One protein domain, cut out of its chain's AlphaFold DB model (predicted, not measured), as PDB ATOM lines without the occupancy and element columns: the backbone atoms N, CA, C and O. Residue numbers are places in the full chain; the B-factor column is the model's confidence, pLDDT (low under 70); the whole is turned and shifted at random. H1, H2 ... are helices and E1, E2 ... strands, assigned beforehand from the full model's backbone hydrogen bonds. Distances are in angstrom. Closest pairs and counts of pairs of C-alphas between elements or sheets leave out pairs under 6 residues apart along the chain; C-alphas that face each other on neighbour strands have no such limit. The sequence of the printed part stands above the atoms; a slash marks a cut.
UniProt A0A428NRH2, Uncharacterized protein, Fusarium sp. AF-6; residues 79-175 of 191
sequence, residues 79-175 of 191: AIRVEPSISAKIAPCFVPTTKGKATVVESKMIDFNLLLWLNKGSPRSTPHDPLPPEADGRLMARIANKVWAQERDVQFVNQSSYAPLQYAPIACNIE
ATOM      1  N   ALA A  79      27.825  35.291  42.861       92.19
ATOM      2  CA  ALA A  79      28.983  34.401  42.852       92.19
ATOM      3  C   ALA A  79      29.143  33.612  41.538       92.19
ATOM      4  O   ALA A  79      30.060  32.799  41.437       92.19
ATOM      5  N   ILE A  80      28.271  33.817  40.544       94.69
ATOM      6  CA  ILE A  80      28.342  33.165  39.233       94.69
ATOM      7  C   ILE A  80      28.548  34.229  38.156       94.69
ATOM      8  O   ILE A  80      27.773  35.176  38.041       94.69
ATOM      9  N   ARG A  81      29.572  34.048  37.318       95.50
ATOM     10  CA  ARG A  81      29.761  34.839  36.093       95.50
ATOM     11  C   ARG A  81      29.609  33.957  34.867       95.50
ATOM     12  O   ARG A  81      30.182  32.875  34.813       95.50
ATOM     13  N   VAL A  82      28.886  34.465  33.876       96.56
ATOM     14  CA  VAL A  82      28.879  33.926  32.513       96.56
ATOM     15  C   VAL A  82      30.030  34.571  31.752       96.56
ATOM     16  O   VAL A  82      30.051  35.795  31.606       96.56
ATOM     17  N   GLU A  83      30.979  33.765  31.285       94.94
ATOM     18  CA  GLU A  83      32.137  34.222  30.520       94.94
ATOM     19  C   GLU A  83      32.139  33.633  29.106       94.94
ATOM     20  O   GLU A  83      32.302  32.418  28.967       94.94
ATOM     21  N   PRO A  84      32.004  34.457  28.053       93.31
ATOM     22  CA  PRO A  84      32.207  34.013  26.678       93.31
ATOM     23  C   PRO A  84      33.662  33.590  26.490       93.31
ATOM     24  O   PRO A  84      34.571  34.397  26.672       93.31
ATOM     25  N   SER A  85      33.887  32.334  26.113       86.44
ATOM     26  CA  SER A  85      35.231  31.737  26.115       86.44
ATOM     27  C   SER A  85      35.669  31.217  24.753       86.44
ATOM     28  O   SER A  85      36.620  30.448  24.636       86.44
ATOM     29  N   ILE A  86      35.077  31.784  23.702       79.44
ATOM     30  CA  ILE A  86      35.423  31.560  22.293       79.44
ATOM     31  C   ILE A  86      36.884  31.888  21.934       79.44
ATOM     32  O   ILE A  86      37.323  31.590  20.830       79.44
ATOM     33  N   SER A  87      37.642  32.533  22.826       75.25
ATOM     34  CA  SER A  87      39.073  32.821  22.655       75.25
ATOM     35  C   SER A  87      39.967  32.122  23.685       75.25
ATOM     36  O   SER A  87      41.195  32.190  23.570       75.25
ATOM     37  N   ALA A  88      39.382  31.435  24.671       85.25
ATOM     38  CA  ALA A  88      40.127  30.723  25.695       85.25
ATOM     39  C   ALA A  88      40.791  29.492  25.073       85.25
ATOM     40  O   ALA A  88      40.136  28.622  24.503       85.25
ATOM     41  N   LYS A  89      42.119  29.423  25.177       84.62
ATOM     42  CA  LYS A  89      42.907  28.292  24.682       84.62
ATOM     43  C   LYS A  89      43.385  27.448  25.847       84.62
ATOM     44  O   LYS A  89      43.724  27.994  26.902       84.62
ATOM     45  N   ILE A  90      43.459  26.139  25.626       85.38
ATOM     46  CA  ILE A  90      44.153  25.231  26.538       85.38
ATOM     47  C   ILE A  90      45.627  25.650  26.589       85.38
ATOM     48  O   ILE A  90      46.266  25.841  25.550       85.38
ATOM     49  N   ALA A  91      46.154  25.849  27.794       87.50
ATOM     50  CA  ALA A  91      47.542  26.222  28.002       87.50
ATOM     51  C   ALA A  91      48.467  25.102  27.482       87.50
ATOM     52  O   ALA A  91      48.150  23.924  27.664       87.50
ATOM     53  N   PRO A  92      49.618  25.425  26.857       84.88
ATOM     54  CA  PRO A  92      50.433  24.440  26.138       84.88
ATOM     55  C   PRO A  92      50.839  23.207  26.955       84.88
ATOM     56  O   PRO A  92      50.909  22.110  26.413       84.88
ATOM     57  N   CYS A  93      51.062  23.365  28.262       85.06
ATOM     58  CA  CYS A  93      51.417  22.273  29.172       85.06
ATOM     59  C   CYS A  93      50.290  21.254  29.426       85.06
ATOM     60  O   CYS A  93      50.568  20.177  29.946       85.06
ATOM     61  N   PHE A  94      49.047  21.557  29.035       83.25
ATOM     62  CA  PHE A  94      47.894  20.648  29.118       83.25
ATOM     63  C   PHE A  94      47.500  20.059  27.764       83.25
ATOM     64  O   PHE A  94      46.607  19.219  27.703       83.25
ATOM     65  N   VAL A  95      48.153  20.472  26.674       82.50
ATOM     66  CA  VAL A  95      47.881  19.917  25.348       82.50
ATOM     67  C   VAL A  95      48.504  18.520  25.268       82.50
ATOM     68  O   VAL A  95      49.724  18.391  25.410       82.50
ATOM     69  N   PRO A  96      47.713  17.458  25.020       77.19
ATOM     70  CA  PRO A  96      48.255  16.119  24.853       77.19
ATOM     71  C   PRO A  96      49.303  16.078  23.737       77.19
ATOM     72  O   PRO A  96      49.167  16.726  22.693       77.19
ATOM     73  N   THR A  97      50.355  15.286  23.942       76.88
ATOM     74  CA  THR A  97      51.377  15.040  22.922       76.88
ATOM     75  C   THR A  97      51.349  13.573  22.510       76.88
ATOM     76  O   THR A  97      51.230  12.680  23.344       76.88
ATOM     77  N   THR A  98      51.479  13.302  21.211       72.50
ATOM     78  CA  THR A  98      51.724  11.947  20.699       72.50
ATOM     79  C   THR A  98      53.141  11.904  20.147       72.50
ATOM     80  O   THR A  98      53.490  12.671  19.251       72.50
ATOM     81  N   LYS A  99      53.982  11.012  20.692       79.12
ATOM     82  CA  LYS A  99      55.414  10.893  20.341       79.12
ATOM     83  C   LYS A  99      56.192  12.215  20.498       79.12
ATOM     84  O   LYS A  99      57.018  12.553  19.653       79.12
ATOM     85  N   GLY A 100      55.891  12.986  21.546       69.31
ATOM     86  CA  GLY A 100      56.559  14.263  21.833       69.31
ATOM     87  C   GLY A 100      56.195  15.413  20.886       69.31
ATOM     88  O   GLY A 100      56.732  16.506  21.028       69.31
ATOM     89  N   LYS A 101      55.274  15.200  19.936       68.69
ATOM     90  CA  LYS A 101      54.677  16.270  19.133       68.69
ATOM     91  C   LYS A 101      53.313  16.608  19.708       68.69
ATOM     92  O   LYS A 101      52.527  15.697  19.977       68.69
ATOM     93  N   ALA A 102      53.037  17.898  19.888       65.12
ATOM     94  CA  ALA A 102      51.693  18.361  20.210       65.12
ATOM     95  C   ALA A 102      50.733  17.791  19.164       65.12
ATOM     96  O   ALA A 102      50.888  18.043  17.967       65.12
ATOM     97  N   THR A 103      49.791  16.961  19.604       62.25
ATOM     98  CA  THR A 103      48.675  16.619  18.731       62.25
ATOM     99  C   THR A 103      47.846  17.876  18.583       62.25
ATOM    100  O   THR A 103      47.523  18.514  19.586       62.25
ATOM    101  N   VAL A 104      47.507  18.235  17.344       58.59
ATOM    102  CA  VAL A 104      46.425  19.186  17.094       58.59
ATOM    103  C   VAL A 104      45.159  18.477  17.551       58.59
ATOM    104  O   VAL A 104      44.506  17.777  16.785       58.59
ATOM    105  N   VAL A 105      44.875  18.557  18.848       56.12
ATOM    106  CA  VAL A 105      43.537  18.296  19.339       56.12
ATOM    107  C   VAL A 105      42.744  19.458  18.783       56.12
ATOM    108  O   VAL A 105      42.997  20.607  19.149       56.12
ATOM    109  N   GLU A 106      41.869  19.172  17.828       53.34
ATOM    110  CA  GLU A 106      40.842  20.110  17.409       53.34
ATOM    111  C   GLU A 106      39.978  20.364  18.651       53.34
ATOM    112  O   GLU A 106      39.060  19.612  18.977       53.34
ATOM    113  N   SER A 107      40.396  21.333  19.465       56.03
ATOM    114  CA  SER A 107      39.720  21.670  20.702       56.03
ATOM    115  C   SER A 107      38.437  22.362  20.292       56.03
ATOM    116  O   SER A 107      38.459  23.524  19.879       56.03
ATOM    117  N   LYS A 108      37.330  21.624  20.353       60.78
ATOM    118  CA  LYS A 108      35.999  22.194  20.196       60.78
ATOM    119  C   LYS A 108      35.884  23.352  21.186       60.78
ATOM    120  O   LYS A 108      36.100  23.168  22.384       60.78
ATOM    121  N   MET A 109      35.663  24.550  20.658       71.81
ATOM    122  CA  MET A 109      35.639  25.758  21.471       71.81
ATOM    123  C   MET A 109      34.438  25.696  22.415       71.81
ATOM    124  O   MET A 109      33.349  25.295  22.013       71.81
ATOM    125  N   ILE A 110      34.654  26.060  23.678       84.38
ATOM    126  CA  ILE A 110      33.569  26.240  24.641       84.38
ATOM    127  C   ILE A 110      33.003  27.641  24.414       84.38
ATOM    128  O   ILE A 110      33.747  28.622  24.486       84.38
ATOM    129  N   ASP A 111      31.700  27.748  24.159       90.31
ATOM    130  CA  ASP A 111      31.070  29.047  23.904       90.31
ATOM    131  C   ASP A 111      31.042  29.910  25.162       90.31
ATOM    132  O   ASP A 111      31.455  31.073  25.138       90.31
ATOM    133  N   PHE A 112      30.607  29.323  26.282       94.06
ATOM    134  CA  PHE A 112      30.536  30.006  27.570       94.06
ATOM    135  C   PHE A 112      31.028  29.137  28.722       94.06
ATOM    136  O   PHE A 112      30.800  27.930  28.770       94.06
ATOM    137  N   ASN A 113      31.614  29.779  29.724       94.50
ATOM    138  CA  ASN A 113      31.886  29.182  31.020       94.50
ATOM    139  C   ASN A 113      31.026  29.843  32.094       94.50
ATOM    140  O   ASN A 113      30.880  31.065  32.125       94.50
ATOM    141  N   LEU A 114      30.503  29.036  33.011       96.25
ATOM    142  CA  LEU A 114      30.017  29.515  34.297       96.25
ATOM    143  C   LEU A 114      31.171  29.455  35.288       96.25
ATOM    144  O   LEU A 114      31.722  28.384  35.538       96.25
ATOM    145  N   LEU A 115      31.536  30.606  35.837       95.88
ATOM    146  CA  LEU A 115      32.678  30.767  36.725       95.88
ATOM    147  C   LEU A 115      32.220  31.014  38.154       95.88
ATOM    148  O   LEU A 115      31.300  31.804  38.375       95.88
ATOM    149  N   LEU A 116      32.923  30.420  39.118       95.12
ATOM    150  CA  LEU A 116      32.861  30.858  40.509       95.12
ATOM    151  C   LEU A 116      33.532  32.238  40.621       95.12
ATOM    152  O   LEU A 116      34.757  32.358  40.593       95.12
ATOM    153  N   TRP A 117      32.715  33.283  40.731       93.50
ATOM    154  CA  TRP A 117      33.103  34.682  40.552       93.50
ATOM    155  C   TRP A 117      33.211  35.459  41.867       93.50
ATOM    156  O   TRP A 117      32.599  36.510  42.065       93.50
ATOM    157  N   LEU A 118      34.018  34.941  42.788       90.81
ATOM    158  CA  LEU A 118      34.280  35.604  44.066       90.81
ATOM    159  C   LEU A 118      35.188  36.821  43.863       90.81
ATOM    160  O   LEU A 118      36.109  36.777  43.049       90.81
ATOM    161  N   ASN A 119      34.923  37.910  44.593       88.19
ATOM    162  CA  ASN A 119      35.716  39.147  44.544       88.19
ATOM    163  C   ASN A 119      36.014  39.622  43.111       88.19
ATOM    164  O   ASN A 119      37.141  39.958  42.750       88.19
ATOM    165  N   LYS A 120      34.987  39.585  42.256       86.88
ATOM    166  CA  LYS A 120      35.085  39.961  40.840       86.88
ATOM    167  C   LYS A 120      36.189  39.192  40.090       86.88
ATOM    168  O   LYS A 120      36.859  39.762  39.233       86.88
ATOM    169  N   GLY A 121      36.399  37.920  40.440       85.69
ATOM    170  CA  GLY A 121      37.428  37.052  39.860       85.69
ATOM    171  C   GLY A 121      38.858  37.393  40.280       85.69
ATOM    172  O   GLY A 121      39.805  36.810  39.756       85.69
ATOM    173  N   SER A 122      39.035  38.336  41.209       86.81
ATOM    174  CA  SER A 122      40.347  38.739  41.700       86.81
ATOM    175  C   SER A 122      40.742  37.920  42.931       86.81
ATOM    176  O   SER A 122      39.966  37.825  43.886       86.81
ATOM    177  N   PRO A 123      41.985  37.412  42.997       86.19
ATOM    178  CA  PRO A 123      42.515  36.798  44.212       86.19
ATOM    179  C   PRO A 123      42.847  37.832  45.302       86.19
ATOM    180  O   PRO A 123      43.174  37.455  46.424       86.19
ATOM    181  N   ARG A 124      42.815  39.134  44.979       84.56
ATOM    182  CA  ARG A 124      43.151  40.232  45.892       84.56
ATOM    183  C   ARG A 124      41.952  41.140  46.099       84.56
ATOM    184  O   ARG A 124      41.399  41.653  45.125       84.56
ATOM    185  N   SER A 125      41.594  41.370  47.353       83.19
ATOM    186  CA  SER A 125      40.668  42.433  47.738       83.19
ATOM    187  C   SER A 125      41.432  43.743  47.911       83.19
ATOM    188  O   SER A 125      42.573  43.758  48.376       83.19
ATOM    189  N   THR A 126      40.810  44.845  47.520       82.06
ATOM    190  CA  THR A 126      41.275  46.200  47.813       82.06
ATOM    191  C   THR A 126      40.676  46.681  49.139       82.06
ATOM    192  O   THR A 126      39.645  46.161  49.563       82.06
ATOM    193  N   PRO A 127      41.259  47.702  49.797       82.88
ATOM    194  CA  PRO A 127      40.685  48.280  51.019       82.88
ATOM    195  C   PRO A 127      39.263  48.838  50.852       82.88
ATOM    196  O   PRO A 127      38.584  49.089  51.842       82.88
ATOM    197  N   HIS A 128      38.830  49.067  49.609       84.56
ATOM    198  CA  HIS A 128      37.503  49.580  49.274       84.56
ATOM    199  C   HIS A 128      36.499  48.475  48.932       84.56
ATOM    200  O   HIS A 128      35.322  48.777  48.730       84.56
ATOM    201  N   ASP A 129      36.933  47.215  48.838       84.38
ATOM    202  CA  ASP A 129      36.015  46.114  48.575       84.38
ATOM    203  C   ASP A 129      35.247  45.739  49.853       84.38
ATOM    204  O   ASP A 129      35.826  45.713  50.945       84.38
ATOM    205  N   PRO A 130      33.943  45.422  49.743       84.75
ATOM    206  CA  PRO A 130      33.188  44.873  50.859       84.75
ATOM    207  C   PRO A 130      33.851  43.598  51.377       84.75
ATOM    208  O   PRO A 130      34.307  42.763  50.590       84.75
ATOM    209  N   LEU A 131      33.864  43.423  52.700       85.38
ATOM    210  CA  LEU A 131      34.373  42.194  53.293       85.38
ATOM    211  C   LEU A 131      33.478  41.020  52.850       85.38
ATOM    212  O   LEU A 131      32.270  41.062  53.107       85.38
ATOM    213  N   PRO A 132      34.025  39.987  52.186       87.12
ATOM    214  CA  PRO A 132      33.230  38.834  51.798       87.12
ATOM    215  C   PRO A 132      32.813  38.030  53.039       87.12
ATOM    216  O   PRO A 132      33.482  38.103  54.077       87.12
ATOM    217  N   PRO A 133      31.750  37.209  52.941       89.88
ATOM    218  CA  PRO A 133      31.455  36.201  53.951       89.88
ATOM    219  C   PRO A 133      32.703  35.376  54.285       89.88
ATOM    220  O   PRO A 133      33.501  35.053  53.405       89.88
ATOM    221  N   GLU A 134      32.872  34.992  55.551       91.38
ATOM    222  CA  GLU A 134      34.097  34.323  56.012       91.38
ATOM    223  C   GLU A 134      34.413  33.052  55.202       91.38
ATOM    224  O   GLU A 134      35.564  32.788  54.848       91.38
ATOM    225  N   ALA A 135      33.381  32.274  54.861       91.44
ATOM    226  CA  ALA A 135      33.521  31.080  54.033       91.44
ATOM    227  C   ALA A 135      34.080  31.399  52.636       91.44
ATOM    228  O   ALA A 135      34.997  30.710  52.183       91.44
ATOM    229  N   ASP A 136      33.588  32.467  52.006       91.38
ATOM    230  CA  ASP A 136      34.039  32.923  50.689       91.38
ATOM    231  C   ASP A 136      35.472  33.448  50.763       91.38
ATOM    232  O   ASP A 136      36.304  33.070  49.941       91.38
ATOM    233  N   GLY A 137      35.808  34.222  51.799       91.69
ATOM    234  CA  GLY A 137      37.174  34.689  52.042       91.69
ATOM    235  C   GLY A 137      38.171  33.534  52.201       91.69
ATOM    236  O   GLY A 137      39.241  33.538  51.586       91.69
ATOM    237  N   ARG A 138      37.808  32.486  52.958       93.31
ATOM    238  CA  ARG A 138      38.638  31.272  53.084       93.31
ATOM    239  C   ARG A 138      38.781  30.533  51.754       93.31
ATOM    240  O   ARG A 138      39.866  30.028  51.462       93.31
ATOM    241  N   LEU A 139      37.715  30.442  50.961       93.50
ATOM    242  CA  LEU A 139      37.752  29.785  49.654       93.50
ATOM    243  C   LEU A 139      38.634  30.556  48.665       93.50
ATOM    244  O   LEU A 139      39.514  29.960  48.048       93.50
ATOM    245  N   MET A 140      38.473  31.879  48.591       93.31
ATOM    246  CA  MET A 140      39.316  32.770  47.792       93.31
ATOM    247  C   MET A 140      40.796  32.602  48.140       93.31
ATOM    248  O   MET A 140      41.615  32.381  47.249       93.31
ATOM    249  N   ALA A 141      41.139  32.632  49.432       93.44
ATOM    250  CA  ALA A 141      42.516  32.458  49.886       93.44
ATOM    251  C   ALA A 141      43.084  31.084  49.495       93.44
ATOM    252  O   ALA A 141      44.229  30.986  49.059       93.44
ATOM    253  N   ARG A 142      42.287  30.013  49.601       95.25
ATOM    254  CA  ARG A 142      42.708  28.664  49.189       95.25
ATOM    255  C   ARG A 142      42.966  28.570  47.688       95.25
ATOM    256  O   ARG A 142      43.972  27.980  47.303       95.25
ATOM    257  N   ILE A 143      42.097  29.153  46.860       95.19
ATOM    258  CA  ILE A 143      42.282  29.192  45.403       95.19
ATOM    259  C   ILE A 143      43.561  29.962  45.069       95.19
ATOM    260  O   ILE A 143      44.432  29.436  44.382       95.19
ATOM    261  N   ALA A 144      43.708  31.171  45.612       95.06
ATOM    262  CA  ALA A 144      44.862  32.021  45.359       95.06
ATOM    263  C   ALA A 144      46.176  31.348  45.783       95.06
ATOM    264  O   ALA A 144      47.106  31.267  44.987       95.06
ATOM    265  N   ASN A 145      46.228  30.771  46.987       96.31
ATOM    266  CA  ASN A 145      47.403  30.047  47.472       96.31
ATOM    267  C   ASN A 145      47.736  28.833  46.599       96.31
ATOM    268  O   ASN A 145      48.909  28.567  46.346       96.31
ATOM    269  N   LYS A 146      46.723  28.098  46.120       95.56
ATOM    270  CA  LYS A 146      46.938  26.952  45.229       95.56
ATOM    271  C   LYS A 146      47.527  27.386  43.889       95.56
ATOM    272  O   LYS A 146      48.432  26.715  43.404       95.56
ATOM    273  N   VAL A 147      47.034  28.490  43.332       95.31
ATOM    274  CA  VAL A 147      47.533  29.062  42.076       95.31
ATOM    275  C   VAL A 147      48.943  29.630  42.253       95.31
ATOM    276  O   VAL A 147      49.831  29.331  41.467       95.31
ATOM    277  N   TRP A 148      49.214  30.382  43.319       95.75
ATOM    278  CA  TRP A 148      50.542  30.964  43.554       95.75
ATOM    279  C   TRP A 148      51.622  29.945  43.913       95.75
ATOM    280  O   TRP A 148      52.800  30.225  43.710       95.75
ATOM    281  N   ALA A 149      51.242  28.769  44.419       96.50
ATOM    282  CA  ALA A 149      52.168  27.666  44.658       96.50
ATOM    283  C   ALA A 149      52.639  26.971  43.364       96.50
ATOM    284  O   ALA A 149      53.564  26.162  43.416       96.50
ATOM    285  N   GLN A 150      52.001  27.247  42.222       95.25
ATOM    286  CA  GLN A 150      52.417  26.743  40.914       95.25
ATOM    287  C   GLN A 150      53.607  27.548  40.362       95.25
ATOM    288  O   GLN A 150      53.827  28.706  40.734       95.25
ATOM    289  N   GLU A 151      54.352  26.949  39.427       94.44
ATOM    290  CA  GLU A 151      55.361  27.668  38.643       94.44
ATOM    291  C   GLU A 151      54.730  28.848  37.897       94.44
ATOM    292  O   GLU A 151      53.569  28.787  37.489       94.44
ATOM    293  N   ARG A 152      55.501  29.927  37.707       90.38
ATOM    294  CA  ARG A 152      54.995  31.222  37.221       90.38
ATOM    295  C   ARG A 152      54.177  31.107  35.930       90.38
ATOM    296  O   ARG A 152      53.131  31.740  35.821       90.38
ATOM    297  N   ASP A 153      54.630  30.280  34.996       89.62
ATOM    298  CA  ASP A 153      54.029  30.160  33.663       89.62
ATOM    299  C   ASP A 153      52.770  29.280  33.643       89.62
ATOM    300  O   ASP A 153      52.081  29.200  32.626       89.62
ATOM    301  N   VAL A 154      52.443  28.642  34.772       91.88
ATOM    302  CA  VAL A 154      51.264  27.782  34.922       91.88
ATOM    303  C   VAL A 154      50.373  28.200  36.094       91.88
ATOM    304  O   VAL A 154      49.599  27.387  36.590       91.88
ATOM    305  N   GLN A 155      50.466  29.468  36.524       94.56
ATOM    306  CA  GLN A 155      49.648  30.049  37.597       94.56
ATOM    307  C   GLN A 155      48.214  30.323  37.144       94.56
ATOM    308  O   GLN A 155      47.809  31.473  36.964       94.56
ATOM    309  N   PHE A 156      47.430  29.267  36.993       93.31
ATOM    310  CA  PHE A 156      46.005  29.330  36.700       93.31
ATOM    311  C   PHE A 156      45.280  28.123  37.315       93.31
ATOM    312  O   PHE A 156      45.845  27.044  37.510       93.31
ATOM    313  N   VAL A 157      44.007  28.310  37.667       94.00
ATOM    314  CA  VAL A 157      43.182  27.255  38.276       94.00
ATOM    315  C   VAL A 157      42.569  26.319  37.234       94.00
ATOM    316  O   VAL A 157      42.424  25.127  37.485       94.00
ATOM    317  N   ASN A 158      42.235  26.854  36.060       92.56
ATOM    318  CA  ASN A 158      41.731  26.098  34.917       92.56
ATOM    319  C   ASN A 158      42.873  25.818  33.938       92.56
ATOM    320  O   ASN A 158      43.888  26.495  33.983       92.56
ATOM    321  N   GLN A 159      42.701  24.902  32.986       90.19
ATOM    322  CA  GLN A 159      43.723  24.575  31.978       90.19
ATOM    323  C   GLN A 159      43.946  25.691  30.928       90.19
ATOM    324  O   GLN A 159      44.274  25.401  29.785       90.19
ATOM    325  N   SER A 160      43.744  26.967  31.263       90.00
ATOM    326  CA  SER A 160      43.877  28.111  30.361       90.00
ATOM    327  C   SER A 160      44.547  29.284  31.068       90.00
ATOM    328  O   SER A 160      44.208  29.612  32.203       90.00
ATOM    329  N   SER A 161      45.437  29.978  30.357       88.75
ATOM    330  CA  SER A 161      46.023  31.248  30.800       88.75
ATOM    331  C   SER A 161      45.123  32.457  30.511       88.75
ATOM    332  O   SER A 161      45.553  33.599  30.672       88.75
ATOM    333  N   TYR A 162      43.894  32.240  30.029       90.62
ATOM    334  CA  TYR A 162      42.931  33.311  29.805       90.62
ATOM    335  C   TYR A 162      42.588  33.985  31.140       90.62
ATOM    336  O   TYR A 162      42.099  33.333  32.060       90.62
ATOM    337  N   ALA A 163      42.867  35.286  31.258       90.69
ATOM    338  CA  ALA A 163      42.855  35.996  32.539       90.69
ATOM    339  C   ALA A 163      41.547  35.850  33.349       90.69
ATOM    340  O   ALA A 163      41.638  35.597  34.552       90.69
ATOM    341  N   PRO A 164      40.340  35.912  32.748       91.56
ATOM    342  CA  PRO A 164      39.090  35.666  33.475       91.56
ATOM    343  C   PRO A 164      38.995  34.270  34.107       91.56
ATOM    344  O   PRO A 164      38.305  34.104  35.105       91.56
ATOM    345  N   LEU A 165      39.712  33.280  33.573       91.88
ATOM    346  CA  LEU A 165      39.745  31.899  34.063       91.88
ATOM    347  C   LEU A 165      40.923  31.628  35.007       91.88
ATOM    348  O   LEU A 165      41.043  30.522  35.526       91.88
ATOM    349  N   GLN A 166      41.810  32.596  35.238       91.75
ATOM    350  CA  GLN A 166      43.053  32.350  35.968       91.75
ATOM    351  C   GLN A 166      42.807  32.002  37.444       91.75
ATOM    352  O   GLN A 166      43.403  31.063  37.966       91.75
ATOM    353  N   TYR A 167      41.905  32.730  38.106       94.69
ATOM    354  CA  TYR A 167      41.579  32.547  39.528       94.69
ATOM    355  C   TYR A 167      40.107  32.210  39.778       94.69
ATOM    356  O   TYR A 167      39.717  32.031  40.929       94.69
ATOM    357  N   ALA A 168      39.292  32.118  38.726       95.38
ATOM    358  CA  ALA A 168      37.876  31.795  38.821       95.38
ATOM    359  C   ALA A 168      37.642  30.361  38.318       95.38
ATOM    360  O   ALA A 168      37.667  30.132  37.106       95.38
ATOM    361  N   PRO A 169      37.451  29.374  39.215       95.12
ATOM    362  CA  PRO A 169      37.176  27.999  38.815       95.12
ATOM    363  C   PRO A 169      35.959  27.903  37.893       95.12
ATOM    364  O   PRO A 169      34.925  28.523  38.157       95.12
ATOM    365  N   ILE A 170      36.073  27.095  36.840       94.44
ATOM    366  CA  ILE A 170      34.940  26.744  35.985       94.44
ATOM    367  C   ILE A 170      34.012  25.801  36.760       94.44
ATOM    368  O   ILE A 170      34.406  24.706  37.155       94.44
ATOM    369  N   ALA A 171      32.765  26.223  36.952       92.31
ATOM    370  CA  ALA A 171      31.696  25.393  37.494       92.31
ATOM    371  C   ALA A 171      30.986  24.587  36.396       92.31
ATOM    372  O   ALA A 171      30.581  23.451  36.628       92.31
ATOM    373  N   CYS A 172      30.820  25.174  35.206       92.31
ATOM    374  CA  CYS A 172      30.152  24.532  34.076       92.31
ATOM    375  C   CYS A 172      30.667  25.081  32.740       92.31
ATOM    376  O   CYS A 172      30.884  26.286  32.606       92.31
ATOM    377  N   ASN A 173      30.817  24.201  31.751       91.81
ATOM    378  CA  ASN A 173      31.047  24.554  30.351       91.81
ATOM    379  C   ASN A 173      29.711  24.496  29.612       91.81
ATOM    380  O   ASN A 173      28.981  23.515  29.748       91.81
ATOM    381  N   ILE A 174      29.408  25.511  28.812       91.19
ATOM    382  CA  ILE A 174      28.217  25.559  27.970       91.19
ATOM    383  C   ILE A 174      28.677  25.604  26.525       91.19
ATOM    384  O   ILE A 174      29.420  26.497  26.117       91.19
ATOM    385  N   GLU A 175      28.189  24.638  25.763       89.31
ATOM    386  CA  GLU A 175      28.277  24.650  24.318       89.31
ATOM    387  C   GLU A 175      26.877  24.842  23.749       89.31
ATOM    388  O   GLU A 175      25.911  24.208  24.180       89.31
TER     389      GLU A 175
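What this domain is: This is residues 79 to 175 of the 191 residues of an uncharacterized protein of Fusarium sp. AF-6 (UniProt A0A428NRH2). Little of this domain is regular structure: a small three-stranded sheet, E1, E2 and E3, and one longer helix, H2, stand apart amid loops, while short helices H1 and H3 graze the sheet. The loop of residues 85 to 111 reaches one end of an elongated outline, 49 by 30 by 19 A. The 97 printed residues hold E1 E2 H1 H2 H3 E3, mixed class, 38 residues in named elements; the antiparallel sheet runs E1, E2, E3. It is only just compact, close to loose, radius of gyration of the C-alphas 15.0 A.

How they stand to each other: E1, residues 80 to 84, and E2, residues 112 to 116, form an antiparallel hairpin; N 83 and O 113, 2.8 A, are within hydrogen-bond range. H1, residues 118 to 121, is close to but not clearly touching H2, residues 134 to 148, closest C-alphas Leu 118 and Met 140, 6.9 A. Every O i to N i+4 pair in H2 is within hydrogen-bond range; H1 and H3, residues 163 to 166, are too short for one. E3, residues 170 to 174, is antiparallel to E2, with N 114 and O 172, 2.8 A, within range.

Where its parts are: E1 begins at C-alpha 80 (28.342, 33.165, 39.233); E3 ends at C-alpha 174 (28.217, 25.559, 27.970). H2 is 20.9 A long.

The domain as a whole: The farthest C-alphas, Lys 99 and His 128, are 51.5 A apart. The printed part has no cut. Residues 100 to 108 have pLDDT under 70.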